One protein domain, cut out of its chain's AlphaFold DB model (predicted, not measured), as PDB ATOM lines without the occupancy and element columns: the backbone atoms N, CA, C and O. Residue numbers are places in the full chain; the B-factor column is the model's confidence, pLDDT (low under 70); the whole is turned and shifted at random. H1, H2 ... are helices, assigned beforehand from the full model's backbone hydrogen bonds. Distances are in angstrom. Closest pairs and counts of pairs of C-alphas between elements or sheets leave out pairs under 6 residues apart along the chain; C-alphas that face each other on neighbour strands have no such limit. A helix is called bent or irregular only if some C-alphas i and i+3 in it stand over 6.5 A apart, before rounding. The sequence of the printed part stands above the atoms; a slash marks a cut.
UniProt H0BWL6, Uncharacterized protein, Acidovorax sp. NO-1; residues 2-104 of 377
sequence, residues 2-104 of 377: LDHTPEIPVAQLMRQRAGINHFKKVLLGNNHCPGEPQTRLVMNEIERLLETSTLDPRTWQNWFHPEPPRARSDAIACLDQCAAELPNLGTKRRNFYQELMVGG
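Overview. This is residues 2 to 104 of the 377 residues of an uncharacterized protein of Acidovorax sp. NO-1 (UniProt H0BWL6). A long helix, H1, runs along the body, with H2 and H3 on one side and the helical hairpin H4 and H5 on another; residues 2 to 7 stick out as a tail. The printed part, 103 residues, is all helix: H1 to H5, no named strand. It is compact, radius of gyration of the C-alphas 13.6 A, spanning 47 by 27 by 24 A.

Along the chain. H1, residues 10 to 31, 27.5 A, begins at C-alpha 10 (268.130, 223.622, 372.702) and is irregular: C-alphas 27 and 30 are 9.4 A apart. H2 is residues 39 to 50, 16.2 A; H3, 57 to 63; H4, 73 to 85, 19.1 A. H5, 96 to 101, ends at C-alpha 101 (259.305, 226.363, 381.228).

Arrangement. H1 touches H2 with residues 24 to 28 alone, closest C-alphas Lys 24 and Val 42, 6.9 A. H2 touches H3, closest C-alphas Thr 39 and Gln 61, 6.0 A. H1 touches H5 with residues 12 to 19 alone, closest C-alphas Arg 15 and Met 101, 4.8 A. H4 and H5 touch, closest C-alphas Ile 76 and Gln 98, 5.8 A. Every O i to N i+4 pair is within hydrogen-bond range in H2, H3 and H5; H1 has 16 of 18, H4 8 of 9.

Size, cuts and confidence. The farthest C-alphas, Leu 2 and Pro 87, are 48.5 A apart. The printed part has no cut and no long link. pLDDT is under 70 at 21 residues, among them 2 to 8 and 87 to 93.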
ATOM      1  N   LEU A   2     260.526 219.863 351.972       27.50
ATOM      2  CA  LEU A   2     261.144 219.467 353.232       27.50
ATOM      3  C   LEU A   2     260.274 220.084 354.325       27.50
ATOM      4  O   LEU A   2     260.124 221.306 354.355       27.50
ATOM      5  N   ASP A   3     259.648 219.237 355.138       25.86
ATOM      6  CA  ASP A   3     258.997 219.645 356.377       25.86
ATOM      7  C   ASP A   3     260.063 220.285 357.270       25.86
ATOM      8  O   ASP A   3     260.814 219.611 357.972       25.86
ATOM      9  N   HIS A   4     260.166 221.610 357.212       28.14
ATOM     10  CA  HIS A   4     260.842 222.381 358.240       28.14
ATOM     11  C   HIS A   4     259.914 222.432 359.449       28.14
ATOM     12  O   HIS A   4     259.222 223.423 359.681       28.14
ATOM     13  N   THR A   5     259.888 221.355 360.234       27.86
ATOM     14  CA  THR A   5     259.567 221.489 361.654       27.86
ATOM     15  C   THR A   5     260.574 222.495 362.212       27.86
ATOM     16  O   THR A   5     261.772 222.226 362.123       27.86
ATOM     17  N   PRO A   6     260.153 223.677 362.698       35.22
ATOM     18  CA  PRO A   6     261.093 224.635 363.259       35.22
ATOM     19  C   PRO A   6     261.789 223.956 364.438       35.22
ATOM     20  O   PRO A   6     261.120 223.567 365.398       35.22
ATOM     21  N   GLU A   7     263.104 223.758 364.333       45.94
ATOM     22  CA  GLU A   7     263.907 223.202 365.417       45.94
ATOM     23  C   GLU A   7     263.647 224.031 366.677       45.94
ATOM     24  O   GLU A   7     263.780 225.258 366.684       45.94
ATOM     25  N   ILE A   8     263.187 223.365 367.735       53.47
ATOM     26  CA  ILE A   8     263.013 224.007 369.033       53.47
ATOM     27  C   ILE A   8     264.423 224.336 369.536       53.47
ATOM     28  O   ILE A   8     265.241 223.417 369.620       53.47
ATOM     29  N   PRO A   9     264.729 225.598 369.889       74.25
ATOM     30  CA  PRO A   9     266.040 225.949 370.420       74.25
ATOM     31  C   PRO A   9     266.400 225.058 371.615       74.25
ATOM     32  O   PRO A   9     265.565 224.846 372.498       74.25
ATOM     33  N   VAL A  10     267.641 224.560 371.667       79.75
ATOM     34  CA  VAL A  10     268.130 223.622 372.702       79.75
ATOM     35  C   VAL A  10     267.797 224.106 374.121       79.75
ATOM     36  O   VAL A  10     267.292 223.334 374.935       79.75
ATOM     37  N   ALA A  11     267.968 225.404 374.391       81.38
ATOM     38  CA  ALA A  11     267.650 226.016 375.682       81.38
ATOM     39  C   ALA A  11     266.158 225.893 376.071       81.38
ATOM     40  O   ALA A  11     265.820 225.597 377.219       81.38
ATOM     41  N   GLN A  12     265.244 226.012 375.101       82.12
ATOM     42  CA  GLN A  12     263.811 225.848 375.346       82.12
ATOM     43  C   GLN A  12     263.457 224.389 375.676       82.12
ATOM     44  O   GLN A  12     262.637 224.136 376.563       82.12
ATOM     45  N   LEU A  13     264.086 223.427 374.994       83.75
ATOM     46  CA  LEU A  13     263.921 222.008 375.307       83.75
ATOM     47  C   LEU A  13     264.439 221.689 376.719       83.75
ATOM     48  O   LEU A  13     263.779 220.964 377.465       83.75
ATOM     49  N   MET A  14     265.577 222.276 377.112       89.06
ATOM     50  CA  MET A  14     266.143 222.124 378.456       89.06
ATOM     51  C   MET A  14     265.186 222.616 379.541       89.06
ATOM     52  O   MET A  14     264.920 221.874 380.482       89.06
ATOM     53  N   ARG A  15     264.610 223.816 379.396       91.06
ATOM     54  CA  ARG A  15     263.624 224.355 380.350       91.06
ATOM     55  C   ARG A  15     262.408 223.453 380.511       91.06
ATOM     56  O   ARG A  15     261.965 223.203 381.632       91.06
ATOM     57  N   GLN A  16     261.870 222.946 379.400       88.81
ATOM     58  CA  GLN A  16     260.737 222.026 379.441       88.81
ATOM     59  C   GLN A  16     261.107 220.732 380.180       88.81
ATOM     60  O   GLN A  16     260.384 220.314 381.087       88.81
ATOM     61  N   ARG A  17     262.250 220.126 379.839       89.75
ATOM     62  CA  ARG A  17     262.732 218.895 380.477       89.75
ATOM     63  C   ARG A  17     262.992 219.087 381.970       89.75
ATOM     64  O   ARG A  17     262.558 218.257 382.770       89.75
ATOM     65  N   ALA A  18     263.615 220.201 382.336       92.50
ATOM     66  CA  ALA A  18     263.892 220.558 383.716       92.50
ATOM     67  C   ALA A  18     262.616 220.805 384.518       92.50
ATOM     68  O   ALA A  18     262.491 220.287 385.621       92.50
ATOM     69  N   GLY A  19     261.634 221.524 383.963       91.75
ATOM     70  CA  GLY A  19     260.347 221.745 384.626       91.75
ATOM     71  C   GLY A  19     259.606 220.440 384.922       91.75
ATOM     72  O   GLY A  19     259.148 220.228 386.044       91.75
ATOM     73  N   ILE A  20     259.563 219.526 383.950       89.50
ATOM     74  CA  ILE A  20     258.919 218.214 384.100       89.50
ATOM     75  C   ILE A  20     259.633 217.367 385.161       89.50
ATOM     76  O   ILE A  20     258.988 216.818 386.054       89.50
ATOM     77  N   ASN A  21     260.964 217.264 385.102       92.06
ATOM     78  CA  ASN A  21     261.716 216.465 386.070       92.06
ATOM     79  C   ASN A  21     261.743 217.101 387.460       92.06
ATOM     80  O   ASN A  21     261.672 216.370 388.440       92.06
ATOM     81  N   HIS A  22     261.742 218.430 387.562       92.56
ATOM     82  CA  HIS A  22     261.560 219.122 388.832       92.56
ATOM     83  C   HIS A  22     260.207 218.766 389.454       92.56
ATOM     84  O   HIS A  22     260.149 218.390 390.620       92.56
ATOM     85  N   PHE A  23     259.113 218.816 388.683       89.75
ATOM     86  CA  PHE A  23     257.795 218.392 389.162       89.75
ATOM     87  C   PHE A  23     257.795 216.944 389.664       89.75
ATOM     88  O   PHE A  23     257.355 216.692 390.786       89.75
ATOM     89  N   LYS A  24     258.361 216.008 388.890       90.50
ATOM     90  CA  LYS A  24     258.505 214.611 389.326       90.50
ATOM     91  C   LYS A  24     259.335 214.484 390.599       90.50
ATOM     92  O   LYS A  24     258.908 213.783 391.506       90.50
ATOM     93  N   LYS A  25     260.476 215.169 390.691       90.81
ATOM     94  CA  LYS A  25     261.362 215.115 391.859       90.81
ATOM     95  C   LYS A  25     260.637 215.544 393.126       90.81
ATOM     96  O   LYS A  25     260.722 214.850 394.134       90.81
ATOM     97  N   VAL A  26     259.898 216.652 393.079       88.19
ATOM     98  CA  VAL A  26     259.189 217.130 394.271       88.19
ATOM     99  C   VAL A  26     258.004 216.228 394.631       88.19
ATOM    100  O   VAL A  26     257.752 216.000 395.811       88.19
ATOM    101  N   LEU A  27     257.297 215.683 393.639       87.75
ATOM    102  CA  LEU A  27     256.159 214.795 393.875       87.75
ATOM    103  C   LEU A  27     256.581 213.402 394.375       87.75
ATOM    104  O   LEU A  27     256.004 212.885 395.324       87.75
ATOM    105  N   LEU A  28     257.567 212.786 393.720       89.81
ATOM    106  CA  LEU A  28     257.958 211.388 393.926       89.81
ATOM    107  C   LEU A  28     259.087 211.217 394.953       89.81
ATOM    108  O   LEU A  28     259.323 210.097 395.414       89.81
ATOM    109  N   GLY A  29     259.805 212.293 395.296       89.44
ATOM    110  CA  GLY A  29     260.949 212.256 396.205       89.44
ATOM    111  C   GLY A  29     261.991 211.230 395.760       89.44
ATOM    112  O   GLY A  29     262.442 211.239 394.617       89.44
ATOM    113  N   ASN A  30     262.324 210.291 396.647       89.75
ATOM    114  CA  ASN A  30     263.320 209.240 396.396       89.75
ATOM    115  C   ASN A  30     262.939 208.264 395.268       89.75
ATOM    116  O   ASN A  30     263.802 207.546 394.776       89.75
ATOM    117  N   ASN A  31     261.666 208.219 394.858       91.94
ATOM    118  CA  ASN A  31     261.224 207.379 393.743       91.94
ATOM    119  C   ASN A  31     261.422 208.054 392.379       91.94
ATOM    120  O   ASN A  31     261.083 207.463 391.357       91.94
ATOM    121  N   HIS A  32     261.909 209.296 392.331       92.94
ATOM    122  CA  HIS A  32     262.192 209.998 391.083       92.94
ATOM    123  C   HIS A  32     263.341 209.337 390.314       92.94
ATOM    124  O   HIS A  32     264.402 209.053 390.861       92.94
ATOM    125  N   CYS A  33     263.129 209.132 389.018       92.06
ATOM    126  CA  CYS A  33     264.129 208.673 388.066       92.06
ATOM    127  C   CYS A  33     264.237 209.742 386.969       92.06
ATOM    128  O   CYS A  33     263.299 209.910 386.173       92.06
ATOM    129  N   PRO A  34     265.332 210.517 386.926       88.44
ATOM    130  CA  PRO A  34     265.467 211.596 385.960       88.44
ATOM    131  C   PRO A  34     265.435 211.095 384.515       88.44
ATOM    132  O   PRO A  34     265.974 210.042 384.194       88.44
ATOM    133  N   GLY A  35     264.772 211.840 383.628       83.75
ATOM    134  CA  GLY A  35     264.645 211.487 382.207       83.75
ATOM    135  C   GLY A  35     263.664 210.351 381.885       83.75
ATOM    136  O   GLY A  35     263.181 210.294 380.761       83.75
ATOM    137  N   GLU A  36     263.305 209.516 382.860       88.00
ATOM    138  CA  GLU A  36     262.321 208.445 382.683       88.00
ATOM    139  C   GLU A  36     260.879 208.977 382.717       88.00
ATOM    140  O   GLU A  36     260.583 209.889 383.493       88.00
ATOM    141  N   PRO A  37     259.927 208.401 381.965       84.50
ATOM    142  CA  PRO A  37     258.541 208.862 381.983       84.50
ATOM    143  C   PRO A  37     257.864 208.843 383.358       84.50
ATOM    144  O   PRO A  37     257.287 209.830 383.799       84.50
ATOM    145  N   GLN A  38     257.914 207.719 384.071       89.38
ATOM    146  CA  GLN A  38     257.281 207.547 385.392       89.38
ATOM    147  C   GLN A  38     255.792 207.965 385.488       89.38
ATOM    148  O   GLN A  38     255.275 208.158 386.587       89.38
ATOM    149  N   THR A  39     255.063 208.041 384.365       87.44
ATOM    150  CA  THR A  39     253.682 208.558 384.291       87.44
ATOM    151  C   THR A  39     252.738 207.901 385.295       87.44
ATOM    152  O   THR A  39     251.985 208.590 385.974       87.44
ATOM    153  N   ARG A  40     252.790 206.566 385.419       87.38
ATOM    154  CA  ARG A  40     251.940 205.820 386.361       87.38
ATOM    155  C   ARG A  40     252.216 206.194 387.815       87.38
ATOM    156  O   ARG A  40     251.275 206.321 388.584       87.38
ATOM    157  N   LEU A  41     253.485 206.378 388.183       89.12
ATOM    158  CA  LEU A  41     253.861 206.762 389.545       89.12
ATOM    159  C   LEU A  41     253.368 208.173 389.861       89.12
ATOM    160  O   LEU A  41     252.777 208.384 390.912       89.12
ATOM    161  N   VAL A  42     253.544 209.106 388.920       88.12
ATOM    162  CA  VAL A  42     253.038 210.478 389.053       88.12
ATOM    163  C   VAL A  42     251.522 210.495 389.226       88.12
ATOM    164  O   VAL A  42     251.027 211.123 390.154       88.12
ATOM    165  N   MET A  43     250.784 209.792 388.364       85.88
ATOM    166  CA  MET A  43     249.323 209.753 388.440       85.88
ATOM    167  C   MET A  43     248.834 209.165 389.766       85.88
ATOM    168  O   MET A  43     247.997 209.782 390.415       85.88
ATOM    169  N   ASN A  44     249.401 208.035 390.197       87.31
ATOM    170  CA  ASN A  44     249.039 207.410 391.470       87.31
ATOM    171  C   ASN A  44     249.289 208.355 392.656       87.31
ATOM    172  O   ASN A  44     248.477 208.421 393.573       87.31
ATOM    173  N   GLU A  45     250.407 209.085 392.643       87.25
ATOM    174  CA  GLU A  45     250.767 209.991 393.733       87.25
ATOM    175  C   GLU A  45     249.888 211.250 393.756       87.25
ATOM    176  O   GLU A  45     249.491 211.708 394.825       87.25
ATOM    177  N   ILE A  46     249.511 211.771 392.585       83.69
ATOM    178  CA  ILE A  46     248.550 212.876 392.466       83.69
ATOM    179  C   ILE A  46     247.162 212.444 392.942       83.69
ATOM    180  O   ILE A  46     246.556 213.154 393.741       83.69
ATOM    181  N   GLU A  47     246.671 211.279 392.509       83.62
ATOM    182  CA  GLU A  47     245.385 210.729 392.962       83.62
ATOM    183  C   GLU A  47     245.370 210.525 394.482       83.62
ATOM    184  O   GLU A  47     244.388 210.861 395.144       83.62
ATOM    185  N   ARG A  48     246.483 210.039 395.046       83.81
ATOM    186  CA  ARG A  48     246.657 209.856 396.492       83.81
ATOM    187  C   ARG A  48     246.620 211.176 397.268       83.81
ATOM    188  O   ARG A  48     246.172 211.177 398.410       83.81
ATOM    189  N   LEU A  49     247.150 212.262 396.701       81.56
ATOM    190  CA  LEU A  49     247.319 213.543 397.396       81.56
ATOM    191  C   LEU A  49     246.160 214.524 397.194       81.56
ATOM    192  O   LEU A  49     245.868 215.283 398.113       81.56
ATOM    193  N   LEU A  50     245.532 214.533 396.017       74.88
ATOM    194  CA  LEU A  50     244.518 215.527 395.642       74.88
ATOM    195  C   LEU A  50     243.082 214.986 395.684       74.88
ATOM    196  O   LEU A  50     242.144 215.754 395.471       74.88
ATOM    197  N   GLU A  51     242.898 213.678 395.913       68.00
ATOM    198  CA  GLU A  51     241.601 212.972 395.998       68.00
ATOM    199  C   GLU A  51     240.655 213.188 394.786       68.00
ATOM    200  O   GLU A  51     239.519 212.713 394.768       68.00
ATOM    201  N   THR A  52     241.123 213.875 393.740       60.41
ATOM    202  CA  THR A  52     240.414 214.227 392.509       60.41
ATOM    203  C   THR A  52     241.372 214.162 391.319       60.41
ATOM    204  O   THR A  52     242.551 214.504 391.415       60.41
ATOM    205  N   SER A  53     240.876 213.696 390.172       56.25
ATOM    206  CA  SER A  53     241.645 213.635 388.930       56.25
ATOM    207  C   SER A  53     241.753 215.032 388.310       56.25
ATOM    208  O   SER A  53     240.824 215.524 387.673       56.25
ATOM    209  N   THR A  54     242.897 215.688 388.494       59.62
ATOM    210  CA  THR A  54     243.124 217.067 388.026       59.62
ATOM    211  C   THR A  54     243.379 217.182 386.519       59.62
ATOM    212  O   THR A  54     243.172 218.251 385.948       59.62
ATOM    213  N   LEU A  55     243.795 216.102 385.845       64.12
ATOM    214  CA  LEU A  55     244.159 216.108 384.421       64.12
ATOM    215  C   LEU A  55     243.820 214.793 383.701       64.12
ATOM    216  O   LEU A  55     243.875 213.715 384.292       64.12
ATOM    217  N   ASP A  56     243.531 214.886 382.394       71.00
ATOM    218  CA  ASP A  56     243.351 213.722 381.509       71.00
ATOM    219  C   ASP A  56     244.637 212.866 381.500       71.00
ATOM    220  O   ASP A  56     245.709 213.400 381.186       71.00
ATOM    221  N   PRO A  57     244.559 211.548 381.774       72.81
ATOM    222  CA  PRO A  57     245.675 210.608 381.654       72.81
ATOM    223  C   PRO A  57     246.510 210.752 380.374       72.81
ATOM    224  O   PRO A  57     247.729 210.583 380.413       72.81
ATOM    225  N   ARG A  58     245.891 211.102 379.236       77.31
ATOM    226  CA  ARG A  58     246.616 211.328 377.972       77.31
ATOM    227  C   ARG A  58     247.545 212.539 378.035       77.31
ATOM    228  O   ARG A  58     248.619 212.521 377.438       77.31
ATOM    229  N   THR A  59     247.158 213.580 378.770       72.50
ATOM    230  CA  THR A  59     247.979 214.784 378.969       72.50
ATOM    231  C   THR A  59     249.236 214.446 379.764       72.50
ATOM    232  O   THR A  59     250.335 214.809 379.347       72.50
ATOM    233  N   TRP A  60     249.094 213.661 380.835       74.38
ATOM    234  CA  TRP A  60     250.233 213.163 381.606       74.38
ATOM    235  C   TRP A  60     251.153 212.271 380.773       74.38
ATOM    236  O   TRP A  60     252.367 212.453 380.791       74.38
ATOM    237  N   GLN A  61     250.590 211.335 380.004       77.19
ATOM    238  CA  GLN A  61     251.371 210.456 379.128       77.19
ATOM    239  C   GLN A  61     252.191 211.239 378.102       77.19
ATOM    240  O   GLN A  61     253.367 210.943 377.912       77.19
ATOM    241  N   ASN A  62     251.603 212.265 377.484       77.81
ATOM    242  CA  ASN A  62     252.302 213.095 376.505       77.81
ATOM    243  C   ASN A  62     253.448 213.896 377.134       77.81
ATOM    244  O   ASN A  62     254.504 214.048 376.531       77.81
ATOM    245  N   TRP A  63     253.253 214.420 378.338       72.06
ATOM    246  CA  TRP A  63     254.258 215.232 379.021       72.06
ATOM    247  C   TRP A  63     255.434 214.459 379.565       72.06
ATOM    248  O   TRP A  63     256.554 214.955 379.566       72.06
ATOM    249  N   PHE A  64     255.170 213.256 380.034       75.25
ATOM    250  CA  PHE A  64     256.203 212.380 380.535       75.25
ATOM    251  C   PHE A  64     256.787 211.494 379.435       75.25
ATOM    252  O   PHE A  64     257.633 210.660 379.715       75.25
ATOM    253  N   HIS A  65     256.370 211.655 378.179       75.31
ATOM    254  CA  HIS A  65     257.006 210.961 377.068       75.31
ATOM    255  C   HIS A  65     258.510 211.318 377.006       75.31
ATOM    256  O   HIS A  65     258.851 212.466 377.294       75.31
ATOM    257  N   PRO A  66     259.412 210.389 376.619       69.06
ATOM    258  CA  PRO A  66     260.850 210.678 376.504       69.06
ATOM    259  C   PRO A  66     261.158 211.872 375.591       69.06
ATOM    260  O   PRO A  66     262.082 212.643 375.839       69.06
ATOM    261  N   GLU A  67     260.326 212.048 374.568       71.69
ATOM    262  CA  GLU A  67     260.305 213.207 373.679       71.69
ATOM    263  C   GLU A  67     258.953 213.909 373.834       71.69
ATOM    264  O   GLU A  67     258.012 213.603 373.091       71.69
ATOM    265  N   PRO A  68     258.782 214.774 374.846       68.75
ATOM    266  CA  PRO A  68     257.502 215.415 375.068       68.75
ATOM    267  C   PRO A  68     257.263 216.463 373.973       68.75
ATOM    268  O   PRO A  68     258.176 217.230 373.643       68.75
ATOM    269  N   PRO A  69     256.042 216.563 373.415       73.94
ATOM    270  CA  PRO A  69     255.723 217.639 372.490       73.94
ATOM    271  C   PRO A  69     255.869 218.980 373.209       73.94
ATOM    272  O   PRO A  69     255.738 219.062 374.435       73.94
ATOM    273  N   ARG A  70     256.098 220.057 372.449       74.19
ATOM    274  CA  ARG A  70     256.186 221.408 373.011       74.19
ATOM    275  C   ARG A  70     254.991 221.676 373.927       74.19
ATOM    276  O   ARG A  70     253.839 221.619 373.489       74.19
ATOM    277  N   ALA A  71     255.272 221.981 375.191       71.75
ATOM    278  CA  ALA A  71     254.222 222.177 376.176       71.75
ATOM    279  C   ALA A  71     253.365 223.405 375.816       71.75
ATOM    280  O   ALA A  71     253.871 224.514 375.610       71.75
ATOM    281  N   ARG A  72     252.046 223.204 375.721       76.69
ATOM    282  CA  ARG A  72     251.083 224.294 375.536       76.69
ATOM    283  C   ARG A  72     250.889 225.049 376.854       76.69
ATOM    284  O   ARG A  72     251.002 224.465 377.927       76.69
ATOM    285  N   SER A  73     250.583 226.345 376.782       76.62
ATOM    286  CA  SER A  73     250.487 227.197 377.984       76.62
ATOM    287  C   SER A  73     249.352 226.787 378.930       76.62
ATOM    288  O   SER A  73     249.527 226.863 380.140       76.62
ATOM    289  N   ASP A  74     248.222 226.325 378.387       76.44
ATOM    290  CA  ASP A  74     247.088 225.780 379.145       76.44
ATOM    291  C   ASP A  74     247.484 224.527 379.928       76.44
ATOM    292  O   ASP A  74     247.153 224.395 381.102       76.44
ATOM    293  N   ALA A  75     248.254 223.644 379.292       77.56
ATOM    294  CA  ALA A  75     248.744 222.446 379.940       77.56
ATOM    295  C   ALA A  75     249.669 222.829 381.106       77.56
ATOM    296  O   ALA A  75     249.423 222.390 382.221       77.56
ATOM    297  N   ILE A  76     250.661 223.713 380.901       83.88
ATOM    298  CA  ILE A  76     251.620 224.115 381.957       83.88
ATOM    299  C   ILE A  76     250.911 224.740 383.164       83.88
ATOM    300  O   ILE A  76     251.264 224.433 384.299       83.88
ATOM    301  N   ALA A  77     249.867 225.542 382.933       81.19
ATOM    302  CA  ALA A  77     249.056 226.105 384.012       81.19
ATOM    303  C   ALA A  77     248.434 225.023 384.917       81.19
ATOM    304  O   ALA A  77     248.229 225.253 386.107       81.19
ATOM    305  N   CYS A  78     248.192 223.822 384.389       77.75
ATOM    306  CA  CYS A  78     247.704 222.698 385.177       77.75
ATOM    307  C   CYS A  78     248.786 222.103 386.102       77.75
ATOM    308  O   CYS A  78     248.436 221.638 387.185       77.75
ATOM    309  N   LEU A  79     250.086 222.161 385.749       81.56
ATOM    310  CA  LEU A  79     251.167 221.834 386.707       81.56
ATOM    311  C   LEU A  79     251.163 222.813 387.857       81.56
ATOM    312  O   LEU A  79     251.284 222.397 389.000       81.56
ATOM    313  N   ASP A  80     251.029 224.100 387.548       85.38
ATOM    314  CA  ASP A  80     250.997 225.141 388.565       85.38
ATOM    315  C   ASP A  80     249.798 224.977 389.500       85.38
ATOM    316  O   ASP A  80     249.942 225.144 390.709       85.38
ATOM    317  N   GLN A  81     248.638 224.578 388.969       80.75
ATOM    318  CA  GLN A  81     247.475 224.244 389.788       80.75
ATOM    319  C   GLN A  81     247.740 223.029 390.682       80.75
ATOM    320  O   GLN A  81     247.572 223.130 391.896       80.75
ATOM    321  N   CYS A  82     248.213 221.914 390.114       79.50
ATOM    322  CA  CYS A  82     248.549 220.723 390.901       79.50
ATOM    323  C   CYS A  82     249.584 221.060 391.980       79.50
ATOM    324  O   CYS A  82     249.466 220.637 393.124       79.50
ATOM    325  N   ALA A  83     250.590 221.860 391.636       81.88
ATOM    326  CA  ALA A  83     251.658 222.214 392.549       81.88
ATOM    327  C   ALA A  83     251.224 223.142 393.681       81.88
ATOM    328  O   ALA A  83     251.783 223.063 394.773       81.88
ATOM    329  N   ALA A  84     250.219 223.988 393.451       79.69
ATOM    330  CA  ALA A  84     249.642 224.834 394.487       79.69
ATOM    331  C   ALA A  84     248.871 224.035 395.552       79.69
ATOM    332  O   ALA A  84     248.772 224.487 396.694       79.69
ATOM    333  N   GLU A  85     248.332 222.870 395.189       77.06
ATOM    334  CA  GLU A  85     247.544 222.009 396.079       77.06
ATOM    335  C   GLU A  85     248.407 220.997 396.854       77.06
ATOM    336  O   GLU A  85     247.969 220.434 397.856       77.06
ATOM    337  N   LEU A  86     249.662 220.796 396.443       72.06
ATOM    338  CA  LEU A  86     250.554 219.813 397.050       72.06
ATOM    339  C   LEU A  86     251.250 220.381 398.309       72.06
ATOM    340  O   LEU A  86     251.990 221.364 398.222       72.06
ATOM    341  N   PRO A  87     251.096 219.749 399.493       59.88
ATOM    342  CA  PRO A  87     251.578 220.294 400.770       59.88
ATOM    343  C   PRO A  87     253.108 220.389 400.870       59.88
ATOM    344  O   PRO A  87     253.623 221.226 401.612       59.88
ATOM    345  N   ASN A  88     253.825 219.565 400.098       59.06
ATOM    346  CA  ASN A  88     255.289 219.484 400.086       59.06
ATOM    347  C   ASN A  88     255.935 220.301 398.957       59.06
ATOM    348  O   ASN A  88     257.159 220.421 398.899       59.06
ATOM    349  N   LEU A  89     255.132 220.884 398.062       57.12
ATOM    350  CA  LEU A  89     255.643 221.784 397.041       57.12
ATOM    351  C   LEU A  89     255.838 223.160 397.677       57.12
ATOM    352  O   LEU A  89     254.926 223.974 397.802       57.12
ATOM    353  N   GLY A  90     257.090 223.450 398.043       49.03
ATOM    354  CA  GLY A  90     257.554 224.791 398.426       49.03
ATOM    355  C   GLY A  90     257.298 225.865 397.352       49.03
ATOM    356  O   GLY A  90     257.562 227.048 397.563       49.03
ATOM    357  N   THR A  91     256.729 225.483 396.208       55.34
ATOM    358  CA  THR A  91     256.260 226.333 395.119       55.34
ATOM    359  C   THR A  91     254.835 226.840 395.359       55.34
ATOM    360  O   THR A  91     254.012 226.844 394.450       55.34
ATOM    361  N   LYS A  92     254.534 227.395 396.543       57.94
ATOM    362  CA  LYS A  92     253.295 228.185 396.763       57.94
ATOM    363  C   LYS A  92     253.226 229.462 395.904       57.94
ATOM    364  O   LYS A  92     252.311 230.275 396.039       57.94
ATOM    365  N   ARG A  93     254.234 229.693 395.060       69.38
ATOM    366  CA  ARG A  93     254.328 230.845 394.174       69.38
ATOM    367  C   ARG A  93     253.543 230.543 392.904       69.38
ATOM    368  O   ARG A  93     253.811 229.560 392.226       69.38
ATOM    369  N   ARG A  94     252.570 231.405 392.604       76.06
ATOM    370  CA  ARG A  94     251.754 231.321 391.386       76.06
ATOM    371  C   ARG A  94     252.655 231.294 390.146       76.06
ATOM    372  O   ARG A  94     253.625 232.048 390.099       76.06
ATOM    373  N   ASN A  95     252.272 230.496 389.150       87.12
ATOM    374  CA  ASN A  95     252.907 230.420 387.828       87.12
ATOM    375  C   ASN A  95     254.378 229.954 387.849       87.12
ATOM    376  O   ASN A  95     255.168 230.388 387.013       87.12
ATOM    377  N   PHE A  96     254.770 229.109 388.810       91.00
ATOM    378  CA  PHE A  96     256.141 228.610 388.942       91.00
ATOM    379  C   PHE A  96     256.615 227.889 387.671       91.00
ATOM    380  O   PHE A  96     257.606 228.279 387.063       91.00
ATOM    381  N   TYR A  97     255.905 226.853 387.235       91.19
ATOM    382  CA  TYR A  97     256.269 226.072 386.056       91.19
ATOM    383  C   TYR A  97     256.049 226.860 384.772       91.19
ATOM    384  O   TYR A  97     256.832 226.720 383.833       91.19
ATOM    385  N   GLN A  98     255.038 227.730 384.729       91.25
ATOM    386  CA  GLN A  98     254.862 228.646 383.611       91.25
ATOM    387  C   GLN A  98     256.082 229.562 383.433       91.25
ATOM    388  O   GLN A  98     256.607 229.660 382.321       91.25
ATOM    389  N   GLU A  99     256.583 230.190 384.497       91.56
ATOM    390  CA  GLU A  99     257.783 231.024 384.402       91.56
ATOM    391  C   GLU A  99     259.051 230.203 384.132       91.56
ATOM    392  O   GLU A  99     259.884 230.625 383.331       91.56
ATOM    393  N   LEU A 100     259.179 229.004 384.708       92.62
ATOM    394  CA  LEU A 100     260.329 228.125 384.482       92.62
ATOM    395  C   LEU A 100     260.408 227.610 383.040       92.62
ATOM    396  O   LEU A 100     261.465 227.669 382.417       92.62
ATOM    397  N   MET A 101     259.306 227.085 382.504       91.38
ATOM    398  CA  MET A 101     259.305 226.363 381.228       91.38
ATOM    399  C   MET A 101     259.161 227.289 380.027       91.38
ATOM    400  O   MET A 101     259.672 226.988 378.948       91.38
ATOM    401  N   VAL A 102     258.415 228.383 380.184       88.19
ATOM    402  CA  VAL A 102     258.126 229.285 379.070       88.19
ATOM    403  C   VAL A 102     258.423 230.740 379.378       88.19
ATOM    404  O   VAL A 102     258.453 231.504 378.428       88.19
ATOM    405  N   GLY A 103     258.578 231.167 380.628       90.06
ATOM    406  CA  GLY A 103     258.825 232.565 380.992       90.06
ATOM    407  C   GLY A 103     260.284 232.988 380.849       90.06
ATOM    408  O   GLY A 103     260.940 232.668 379.860       90.06
ATOM    409  N   GLY A 104     260.760 233.756 381.827       93.50
ATOM    410  CA  GLY A 104     262.172 234.128 381.930       93.50
ATOM    411  C   GLY A 104     262.564 235.461 381.291       93.50
ATOM    412  O   GLY A 104     261.804 236.084 380.537       93.50
TER     413      GLY A 104